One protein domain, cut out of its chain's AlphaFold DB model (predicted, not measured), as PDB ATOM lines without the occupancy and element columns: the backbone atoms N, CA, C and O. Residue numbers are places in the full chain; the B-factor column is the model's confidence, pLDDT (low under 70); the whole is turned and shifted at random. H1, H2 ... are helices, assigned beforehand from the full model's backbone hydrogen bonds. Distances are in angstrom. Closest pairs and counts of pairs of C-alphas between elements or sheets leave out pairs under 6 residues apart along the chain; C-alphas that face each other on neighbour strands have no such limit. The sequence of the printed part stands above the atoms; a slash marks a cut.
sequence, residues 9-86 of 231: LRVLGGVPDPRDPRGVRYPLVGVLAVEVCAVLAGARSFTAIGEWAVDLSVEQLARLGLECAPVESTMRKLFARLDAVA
ATOM      1  N   LEU A   9     118.015 135.712 146.657       93.56
ATOM      2  CA  LEU A   9     117.634 134.876 145.515       93.56
ATOM      3  C   LEU A   9     117.563 133.394 145.892       93.56
ATOM      4  O   LEU A   9     116.645 132.685 145.477       93.56
ATOM      5  N   ARG A  10     118.509 132.929 146.709       92.69
ATOM      6  CA  ARG A  10     118.558 131.542 147.173       92.69
ATOM      7  C   ARG A  10     117.334 131.197 148.016       92.69
ATOM      8  O   ARG A  10     116.712 130.165 147.783       92.69
ATOM      9  N   VAL A  11     116.964 132.080 148.937       92.62
ATOM     10  CA  VAL A  11     115.787 131.905 149.794       92.62
ATOM     11  C   VAL A  11     114.497 131.915 148.976       92.62
ATOM     12  O   VAL A  11     113.663 131.020 149.104       92.62
ATOM     13  N   LEU A  12     114.354 132.870 148.056       94.88
ATOM     14  CA  LEU A  12     113.197 132.935 147.159       94.88
ATOM     15  C   LEU A  12     113.098 131.720 146.219       94.88
ATOM     16  O   LEU A  12     112.003 131.389 145.767       94.88
ATOM     17  N   GLY A  13     114.204 131.013 145.970       95.00
ATOM     18  CA  GLY A  13     114.229 129.749 145.229       95.00
ATOM     19  C   GLY A  13     113.403 128.623 145.857       95.00
ATOM     20  O   GLY A  13     113.018 127.693 145.151       95.00
ATOM     21  N   GLY A  14     113.086 128.704 147.153       93.75
ATOM     22  CA  GLY A  14     112.216 127.744 147.838       93.75
ATOM     23  C   GLY A  14     110.714 127.967 147.619       93.75
ATOM     24  O   GLY A  14     109.910 127.171 148.108       93.75
ATOM     25  N   VAL A  15     110.308 129.040 146.927       96.00
ATOM     26  CA  VAL A  15     108.891 129.340 146.666       96.00
ATOM     27  C   VAL A  15     108.381 128.497 145.485       96.00
ATOM     28  O   VAL A  15     108.950 128.583 144.395       96.00
ATOM     29  N   PRO A  16     107.295 127.715 145.646       95.38
ATOM     30  CA  PRO A  16     106.707 126.960 144.541       95.38
ATOM     31  C   PRO A  16     106.182 127.883 143.434       95.38
ATOM     32  O   PRO A  16     105.464 128.842 143.716       95.38
ATOM     33  N   ASP A  17     106.487 127.571 142.170       95.44
ATOM     34  CA  ASP A  17     105.964 128.328 141.030       95.44
ATOM     35  C   ASP A  17     104.545 127.871 140.671       95.44
ATOM     36  O   ASP A  17     104.365 126.736 140.227       95.44
ATOM     37  N   PRO A  18     103.517 128.727 140.833       94.75
ATOM     38  CA  PRO A  18     102.143 128.337 140.548       94.75
ATOM     39  C   PRO A  18     101.825 128.353 139.048       94.75
ATOM     40  O   PRO A  18     100.691 128.043 138.675       94.75
ATOM     41  N   ARG A  19     102.743 128.811 138.182       94.50
ATOM     42  CA  ARG A  19     102.509 129.006 136.743       94.50
ATOM     43  C   ARG A  19     102.631 127.696 135.965       94.50
ATOM     44  O   ARG A  19     103.343 126.779 136.350       94.50
ATOM     45  N   ASP A  20     101.956 127.644 134.817       92.06
ATOM     46  CA  ASP A  20     102.174 126.568 133.848       92.06
ATOM     47  C   ASP A  20     103.553 126.758 133.181       92.06
ATOM     48  O   ASP A  20     103.815 127.865 132.684       92.06
ATOM     49  N   PRO A  21     104.411 125.719 133.119       90.44
ATOM     50  CA  PRO A  21     105.749 125.818 132.533       90.44
ATOM     51  C   PRO A  21     105.777 126.356 131.095       90.44
ATOM     52  O   PRO A  21     106.735 127.021 130.710       90.44
ATOM     53  N   ARG A  22     104.726 126.123 130.296       86.88
ATOM     54  CA  ARG A  22     104.665 126.523 128.879       86.88
ATOM     55  C   ARG A  22     104.569 128.040 128.673       86.88
ATOM     56  O   ARG A  22     104.780 128.510 127.560       86.88
ATOM     57  N   GLY A  23     104.228 128.803 129.715       78.19
ATOM     58  CA  GLY A  23     104.020 130.257 129.651       78.19
ATOM     59  C   GLY A  23     105.032 131.092 130.438       78.19
ATOM     60  O   GLY A  23     104.831 132.300 130.591       78.19
ATOM     61  N   VAL A  24     106.087 130.478 130.981       89.88
ATOM     62  CA  VAL A  24     107.058 131.170 131.838       89.88
ATOM     63  C   VAL A  24     108.040 131.976 130.985       89.88
ATOM     64  O   VAL A  24     108.882 131.418 130.294       89.88
ATOM     65  N   ARG A  25     107.930 133.309 131.050       91.44
ATOM     66  CA  ARG A  25     108.873 134.250 130.409       91.44
ATOM     67  C   ARG A  25     109.965 134.760 131.346       91.44
ATOM     68  O   ARG A  25     111.056 135.064 130.896       91.44
ATOM     69  N   TYR A  26     109.648 134.867 132.634       94.62
ATOM     70  CA  TYR A  26     110.546 135.397 133.657       94.62
ATOM     71  C   TYR A  26     110.736 134.348 134.757       94.62
ATOM     72  O   TYR A  26     109.719 133.821 135.245       94.62
ATOM     73  N   PRO A  27     111.976 134.062 135.189       95.75
ATOM     74  CA  PRO A  27     112.238 133.246 136.370       95.75
ATOM     75  C   PRO A  27     111.463 133.772 137.583       95.75
ATOM     76  O   PRO A  27     111.456 134.975 137.838       95.75
ATOM     77  N   LEU A  28     110.797 132.882 138.329       96.56
ATOM     78  CA  LEU A  28     109.988 133.281 139.490       96.56
ATOM     79  C   LEU A  28     110.818 134.072 140.502       96.56
ATOM     80  O   LEU A  28     110.403 135.141 140.938       96.56
ATOM     81  N   VAL A  29     111.999 133.546 140.825       97.00
ATOM     82  CA  VAL A  29     112.930 134.120 141.800       97.00
ATOM     83  C   VAL A  29     113.237 135.578 141.479       97.00
ATOM     84  O   VAL A  29     113.139 136.421 142.364       97.00
ATOM     85  N   GLY A  30     113.528 135.895 140.216       97.19
ATOM     86  CA  GLY A  30     113.841 137.266 139.822       97.19
ATOM     87  C   GLY A  30     112.644 138.204 139.914       97.19
ATOM     88  O   GLY A  30     112.778 139.326 140.393       97.19
ATOM     89  N   VAL A  31     111.447 137.735 139.547       97.44
ATOM     90  CA  VAL A  31     110.221 138.537 139.697       97.44
ATOM     91  C   VAL A  31     109.905 138.805 141.174       97.44
ATOM     92  O   VAL A  31     109.524 139.918 141.526       97.44
ATOM     93  N   LEU A  32     110.097 137.813 142.049       97.19
ATOM     94  CA  LEU A  32     109.944 137.985 143.496       97.19
ATOM     95  C   LEU A  32     111.011 138.913 144.086       97.19
ATOM     96  O   LEU A  32     110.712 139.704 144.976       97.19
ATOM     97  N   ALA A  33     112.248 138.846 143.594       96.81
ATOM     98  CA  ALA A  33     113.322 139.715 144.057       96.81
ATOM     99  C   ALA A  33     113.055 141.181 143.686       96.81
ATOM    100  O   ALA A  33     113.239 142.061 144.524       96.81
ATOM    101  N   VAL A  34     112.545 141.433 142.473       97.56
ATOM    102  CA  VAL A  34     112.059 142.757 142.057       97.56
ATOM    103  C   VAL A  34     110.986 143.270 143.012       97.56
ATOM    104  O   VAL A  34     111.106 144.392 143.489       97.56
ATOM    105  N   GLU A  35     109.985 142.450 143.344       96.75
ATOM    106  CA  GLU A  35     108.923 142.829 144.285       96.75
ATOM    107  C   GLU A  35     109.487 143.239 145.649       96.75
ATOM    108  O   GLU A  35     109.204 144.328 146.148       96.75
ATOM    109  N   VAL A  36     110.328 142.386 146.241       94.94
ATOM    110  CA  VAL A  36     110.928 142.642 147.557       94.94
ATOM    111  C   VAL A  36     111.748 143.932 147.531       94.94
ATOM    112  O   VAL A  36     111.581 144.784 148.404       94.94
ATOM    113  N   CYS A  37     112.610 144.113 146.528       95.94
ATOM    114  CA  CYS A  37     113.436 145.309 146.412       95.94
ATOM    115  C   CYS A  37     112.606 146.577 146.162       95.94
ATOM    116  O   CYS A  37     112.873 147.595 146.800       95.94
ATOM    117  N   ALA A  38     111.582 146.518 145.307       97.56
ATOM    118  CA  ALA A  38     110.686 147.640 145.047       97.56
ATOM    119  C   ALA A  38     109.934 148.066 146.317       97.56
ATOM    120  O   ALA A  38     109.882 149.252 146.646       97.56
ATOM    121  N   VAL A  39     109.388 147.107 147.073       95.06
ATOM    122  CA  VAL A  39     108.676 147.377 148.333       95.06
ATOM    123  C   VAL A  39     109.618 147.969 149.383       95.06
ATOM    124  O   VAL A  39     109.260 148.946 150.042       95.06
ATOM    125  N   LEU A  40     110.843 147.444 149.504       93.38
ATOM    126  CA  LEU A  40     111.872 148.014 150.382       93.38
ATOM    127  C   LEU A  40     112.290 149.428 149.952       93.38
ATOM    128  O   LEU A  40     112.575 150.263 150.808       93.38
ATOM    129  N   ALA A  41     112.273 149.722 148.649       96.12
ATOM    130  CA  ALA A  41     112.482 151.062 148.099       96.12
ATOM    131  C   ALA A  41     111.259 151.991 148.264       96.12
ATOM    132  O   ALA A  41     111.326 153.168 147.917       96.12
ATOM    133  N   GLY A  42     110.153 151.493 148.826       96.00
ATOM    134  CA  GLY A  42     108.971 152.282 149.165       96.00
ATOM    135  C   GLY A  42     107.810 152.171 148.178       96.00
ATOM    136  O   GLY A  42     106.835 152.912 148.335       96.00
ATOM    137  N   ALA A  43     107.859 151.259 147.202       96.19
ATOM    138  CA  ALA A  43     106.725 150.995 146.322       96.19
ATOM    139  C   ALA A  43     105.526 150.450 147.123       96.19
ATOM    140  O   ALA A  43     105.653 149.553 147.954       96.19
ATOM    141  N   ARG A  44     104.335 151.017 146.884       93.25
ATOM    142  CA  ARG A  44     103.087 150.679 147.608       93.25
ATOM    143  C   ARG A  44     101.946 150.229 146.694       93.25
ATOM    144  O   ARG A  44     100.802 150.134 147.135       93.25
ATOM    145  N   SER A  45     102.227 150.007 145.415       93.12
ATOM    146  CA  SER A  45     101.251 149.564 144.422       93.12
ATOM    147  C   SER A  45     101.941 148.777 143.313       93.12
ATOM    148  O   SER A  45     103.116 149.002 143.033       93.12
ATOM    149  N   PHE A  46     101.197 147.897 142.637       94.25
ATOM    150  CA  PHE A  46     101.698 147.159 141.470       94.25
ATOM    151  C   PHE A  46     102.242 148.081 140.372       94.25
ATOM    152  O   PHE A  46     103.238 147.753 139.738       94.25
ATOM    153  N   THR A  47     101.611 149.242 140.168       96.00
ATOM    154  CA  THR A  47     102.097 150.259 139.227       96.00
ATOM    155  C   THR A  47     103.475 150.765 139.635       96.00
ATOM    156  O   THR A  47     104.386 150.707 138.821       96.00
ATOM    157  N   ALA A  48     103.656 151.149 140.904       97.00
ATOM    158  CA  ALA A  48     104.945 151.620 141.409       97.00
ATOM    159  C   ALA A  48     106.031 150.532 141.353       97.00
ATOM    160  O   ALA A  48     107.187 150.832 141.082       97.00
ATOM    161  N   ILE A  49     105.670 149.265 141.577       97.69
ATOM    162  CA  ILE A  49     106.584 148.127 141.403       97.69
ATOM    163  C   ILE A  49     107.000 147.989 139.932       97.69
ATOM    164  O   ILE A  49     108.175 147.793 139.638       97.69
ATOM    165  N   GLY A  50     106.046 148.098 139.003       97.50
ATOM    166  CA  GLY A  50     106.308 148.065 137.564       97.50
ATOM    167  C   GLY A  50     107.215 149.198 137.095       97.50
ATOM    168  O   GLY A  50     108.160 148.940 136.358       97.50
ATOM    169  N   GLU A  51     106.951 150.423 137.546       97.94
ATOM    170  CA  GLU A  51     107.790 151.598 137.279       97.94
ATOM    171  C   GLU A  51     109.203 151.383 137.826       97.94
ATOM    172  O   GLU A  51     110.170 151.472 137.074       97.94
ATOM    173  N   TRP A  52     109.320 150.960 139.089       98.12
ATOM    174  CA  TRP A  52     110.612 150.658 139.706       98.12
ATOM    175  C   TRP A  52     111.395 149.588 138.936       98.12
ATOM    176  O   TRP A  52     112.600 149.721 138.755       98.12
ATOM    177  N   ALA A  53     110.719 148.540 138.455       97.81
ATOM    178  CA  ALA A  53     111.348 147.481 137.670       97.81
ATOM    179  C   ALA A  53     111.871 147.982 136.315       97.81
ATOM    180  O   ALA A  53     112.925 147.530 135.870       97.81
ATOM    181  N   VAL A  54     111.140 148.890 135.660       97.50
ATOM    182  CA  VAL A  54     111.526 149.493 134.373       97.50
ATOM    183  C   VAL A  54     112.699 150.462 134.531       97.50
ATOM    184  O   VAL A  54     113.529 150.547 133.629       97.50
ATOM    185  N   ASP A  55     112.808 151.131 135.679       97.69
ATOM    186  CA  ASP A  55     113.907 152.054 135.983       97.69
ATOM    187  C   ASP A  55     115.241 151.342 136.284       97.69
ATOM    188  O   ASP A  55     116.291 151.987 136.372       97.69
ATOM    189  N   LEU A  56     115.239 150.011 136.432       97.81
ATOM    190  CA  LEU A  56     116.463 149.241 136.630       97.81
ATOM    191  C   LEU A  56     117.307 149.176 135.352       97.81
ATOM    192  O   LEU A  56     116.836 148.844 134.265       97.81
ATOM    193  N   SER A  57     118.613 149.383 135.512       97.94
ATOM    194  CA  SER A  57     119.592 149.084 134.465       97.94
ATOM    195  C   SER A  57     119.669 147.581 134.170       97.94
ATOM    196  O   SER A  57     119.349 146.736 135.009       97.94
ATOM    197  N   VAL A  58     120.188 147.237 132.987       97.19
ATOM    198  CA  VAL A  58     120.424 145.842 132.573       97.19
ATOM    199  C   VAL A  58     121.304 145.091 133.579       97.19
ATOM    200  O   VAL A  58     121.032 143.936 133.889       97.19
ATOM    201  N   GLU A  59     122.321 145.745 134.146       97.75
ATOM    202  CA  GLU A  59     123.183 145.135 135.164       97.75
ATOM    203  C   GLU A  59     122.415 144.837 136.461       97.75
ATOM    204  O   GLU A  59     122.559 143.762 137.044       97.75
ATOM    205  N   GLN A  60     121.558 145.759 136.905       97.44
ATOM    206  CA  GLN A  60     120.724 145.549 138.090       97.44
ATOM    207  C   GLN A  60     119.711 144.420 137.874       97.44
ATOM    208  O   GLN A  60     119.545 143.586 138.760       97.44
ATOM    209  N   LEU A  61     119.085 144.346 136.697       97.75
ATOM    210  CA  LEU A  61     118.193 143.242 136.331       97.75
ATOM    211  C   LEU A  61     118.935 141.902 136.316       97.75
ATOM    212  O   LEU A  61     118.460 140.937 136.915       97.75
ATOM    213  N   ALA A  62     120.137 141.856 135.736       96.81
ATOM    214  CA  ALA A  62     120.960 140.650 135.706       96.81
ATOM    215  C   ALA A  62     121.323 140.167 137.121       96.81
ATOM    216  O   ALA A  62     121.270 138.968 137.396       96.81
ATOM    217  N   ARG A  63     121.600 141.090 138.055       96.25
ATOM    218  CA  ARG A  63     121.822 140.767 139.478       96.25
ATOM    219  C   ARG A  63     120.593 140.188 140.174       96.25
ATOM    220  O   ARG A  63     120.758 139.496 141.170       96.25
ATOM    221  N   LEU A  64     119.392 140.458 139.669       96.06
ATOM    222  CA  LEU A  64     118.142 139.845 140.127       96.06
ATOM    223  C   LEU A  64     117.782 138.582 139.321       96.06
ATOM    224  O   LEU A  64     116.727 137.998 139.540       96.06
ATOM    225  N   GLY A  65     118.638 138.137 138.395       95.69
ATOM    226  CA  GLY A  65     118.393 136.963 137.554       95.69
ATOM    227  C   GLY A  65     117.395 137.210 136.418       95.69
ATOM    228  O   GLY A  65     116.680 136.289 136.022       95.69
ATOM    229  N   LEU A  66     117.310 138.445 135.920       97.12
ATOM    230  CA  LEU A  66     116.398 138.855 134.853       97.12
ATOM    231  C   LEU A  66     117.163 139.460 133.670       97.12
ATOM    232  O   LEU A  66     118.082 140.250 133.851       97.12
ATOM    233  N   GLU A  67     116.739 139.129 132.452       96.38
ATOM    234  CA  GLU A  67     117.277 139.728 131.219       96.38
ATOM    235  C   GLU A  67     116.581 141.052 130.864       96.38
ATOM    236  O   GLU A  67     117.165 141.925 130.227       96.38
ATOM    237  N   CYS A  68     115.322 141.212 131.279       96.56
ATOM    238  CA  CYS A  68     114.528 142.416 131.070       96.56
ATOM    239  C   CYS A  68     113.507 142.608 132.200       96.56
ATOM    240  O   CYS A  68     113.173 141.668 132.929       96.56
ATOM    241  N   ALA A  69     113.015 143.839 132.350       97.31
ATOM    242  CA  ALA A  69     112.056 144.186 133.389       97.31
ATOM    243  C   ALA A  69     110.714 143.451 133.186       97.31
ATOM    244  O   ALA A  69     110.131 143.521 132.096       97.31
ATOM    245  N   PRO A  70     110.177 142.767 134.213       96.25
ATOM    246  CA  PRO A  70     108.843 142.203 134.143       96.25
ATOM    247  C   PRO A  70     107.809 143.325 134.094       96.25
ATOM    248  O   PRO A  70     107.869 144.295 134.843       96.25
ATOM    249  N   VAL A  71     106.810 143.174 133.228       93.94
ATOM    250  CA  VAL A  71     105.717 144.146 133.150       93.94
ATOM    251  C   VAL A  71     104.755 143.984 134.326       93.94
ATOM    252  O   VAL A  71     104.465 142.868 134.770       93.94
ATOM    253  N   GLU A  72     104.194 145.103 134.781       96.38
ATOM    254  CA  GLU A  72     103.254 145.184 135.907       96.38
ATOM    255  C   GLU A  72     102.136 144.131 135.831       96.38
ATOM    256  O   GLU A  72     101.906 143.387 136.785       96.38
ATOM    257  N   SER A  73     101.491 143.989 134.670       95.38
ATOM    258  CA  SER A  73     100.378 143.047 134.507       95.38
ATOM    259  C   SER A  73     100.787 141.575 134.665       95.38
ATOM    260  O   SER A  73      99.971 140.750 135.087       95.38
ATOM    261  N   THR A  74     102.042 141.225 134.357       93.50
ATOM    262  CA  THR A  74     102.594 139.884 134.590       93.50
ATOM    263  C   THR A  74     102.799 139.650 136.081       93.50
ATOM    264  O   THR A  74     102.376 138.608 136.584       93.50
ATOM    265  N   MET A  75     103.381 140.623 136.784       95.50
ATOM    266  CA  MET A  75     103.595 140.562 138.233       95.50
ATOM    267  C   MET A  75     102.268 140.456 138.984       95.50
ATOM    268  O   MET A  75     102.074 139.527 139.762       95.50
ATOM    269  N   ARG A  76     101.287 141.302 138.646       95.19
ATOM    270  CA  ARG A  76      99.945 141.260 139.243       95.19
ATOM    271  C   ARG A  76      99.278 139.893 139.114       95.19
ATOM    272  O   ARG A  76      98.750 139.367 140.092       95.19
ATOM    273  N   LYS A  77      99.291 139.307 137.912       94.12
ATOM    274  CA  LYS A  77      98.689 137.985 137.658       94.12
ATOM    275  C   LYS A  77      99.413 136.868 138.403       94.12
ATOM    276  O   LYS A  77      98.763 135.919 138.838       94.12
ATOM    277  N   LEU A  78     100.736 136.962 138.518       94.88
ATOM    278  CA  LEU A  78     101.538 136.013 139.281       94.88
ATOM    279  C   LEU A  78     101.222 136.116 140.776       94.88
ATOM    280  O   LEU A  78     100.870 135.106 141.376       94.88
ATOM    281  N   PHE A  79     101.271 137.314 141.363       93.69
ATOM    282  CA  PHE A  79     101.093 137.487 142.809       93.69
ATOM    283  C   PHE A  79      99.682 137.123 143.267       93.69
ATOM    284  O   PHE A  79      99.519 136.562 144.343       93.69
ATOM    285  N   ALA A  80      98.671 137.311 142.413       91.94
ATOM    286  CA  ALA A  80      97.312 136.837 142.676       91.94
ATOM    287  C   ALA A  80      97.188 135.301 142.799       91.94
ATOM    288  O   ALA A  80      96.180 134.813 143.304       91.94
ATOM    289  N   ARG A  81      98.176 134.539 142.312       94.44
ATOM    290  CA  ARG A  81      98.207 133.066 142.346       94.44
ATOM    291  C   ARG A  81      99.228 132.502 143.332       94.44
ATOM    292  O   ARG A  81      99.263 131.287 143.504       94.44
ATOM    293  N   LEU A  82     100.092 133.340 143.904       94.50
ATOM    294  CA  LEU A  82     101.127 132.883 144.823       94.50
ATOM    295  C   LEU A  82     100.520 132.446 146.152       94.50
ATOM    296  O   LEU A  82      99.602 133.076 146.677       94.50
ATOM    297  N   ASP A  83     101.101 131.397 146.723       92.88
ATOM    298  CA  ASP A  83     100.865 131.052 148.115       92.88
ATOM    299  C   ASP A  83     101.659 132.016 149.007       92.88
ATOM    300  O   ASP A  83     102.878 131.903 149.151       92.88
ATOM    301  N   ALA A  84     100.953 132.975 149.608       89.75
ATOM    302  CA  ALA A  84     101.544 133.952 150.516       89.75
ATOM    303  C   ALA A  84     102.241 133.291 151.719       89.75
ATOM    304  O   ALA A  84     103.280 133.774 152.158       89.75
ATOM    305  N   VAL A  85     101.725 132.160 152.215       89.81
ATOM    306  CA  VAL A  85     102.337 131.434 153.338       89.81
ATOM    307  C   VAL A  85     103.661 130.809 152.906       89.81
ATOM    308  O   VAL A  85     104.625 130.809 153.672       89.81
ATOM    309  N   ALA A  86     103.740 130.292 151.679       92.31
ATOM    310  CA  ALA A  86     104.988 129.760 151.142       92.31
ATOM    311  C   ALA A  86     106.051 130.855 150.967       92.31
ATOM    312  O   ALA A  86     107.211 130.620 151.296       92.31
TER     313      ALA A  86
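What this domain is: This is residues 9 to 86 of the 231 residues of the protein "DDE family transposase" of Sanguibacter antarcticus (UniProt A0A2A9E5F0). Picture a compact, rounded knot of short helices built round H2, the longest, which runs through the middle; H3 crosses the later part of H2 and touches H5, while H4 and H5 lie on different sides of H2. The small H1 packs on the earlier part of H2, and the long loop of residues 13 to 27 swings past the end where H2 begins. The printed part has 78 residues with five named helices, H1 to H5 in chain order, and no named strand; its class is all helix. It is compact, with a radius of gyration of the C-alphas of 11.6 A and spans of 28 by 24 by 23 A.

Where its parts are: Find C-alpha 9 at (117.634, 134.876, 145.515), where H1 begins; it covers residues 9 to 12. Pass residues 13 to 27 and find C-alpha 28 at (109.988, 133.281, 139.490); from there H2 runs over residues 28 to 40, 18.4 A from first to last C-alpha. H3 follows with residues 46 to 54, 12.3 A long. H4 has residues 58 to 63 and measures 8.7 A. H5, residues 72 to 79, is 10.6 A long and ends at C-alpha 79 at (101.093, 137.487, 142.809).

How they stand to each other: Start at H2 and look first at its residues 29 to 33, with which alone it touches H1; the closest C-alphas, of Leu 12 and Val 29, are 5.5 A apart. With residues 34 to 39 alone H2 touches H3, about perpendicular at 74 degrees, and the closest C-alphas, of Ala 38 and Ile 49, are 5.5 A apart. H3 touches H5 at a steep tilt of 62 degrees, opposite ways; their closest C-alphas, of Gly 50 and Glu 72, are 4.5 A apart. H2 and H5 are close but not clearly touching, with the C-alphas of Val 31 and Met 75 closest at 7.1 A. H4 touches no helix, but H2 and H4 are near each other. H3 and H4 are only just apart, their closest C-alphas 8.2 A from each other, and H1 is apart from H3, H4 and H5. In H2, H3, H4 and H5 every O i to N i+4 pair is within hydrogen-bond range; H1 is too short for such a pair, and its one O i to N i+3 pair is within range.

The domain as a whole: Look for the two farthest C-alphas at Arg 22 and Gly 42, 33.1 A apart. The printed part has no cut. The link from H1 to H2 is long, with 15 residues; those from H2 to H3 and from H3 to H4 are tight, and that from H4 to H5 is short. The mean pLDDT of the printed part is 95.0, and no printed residue is under 70.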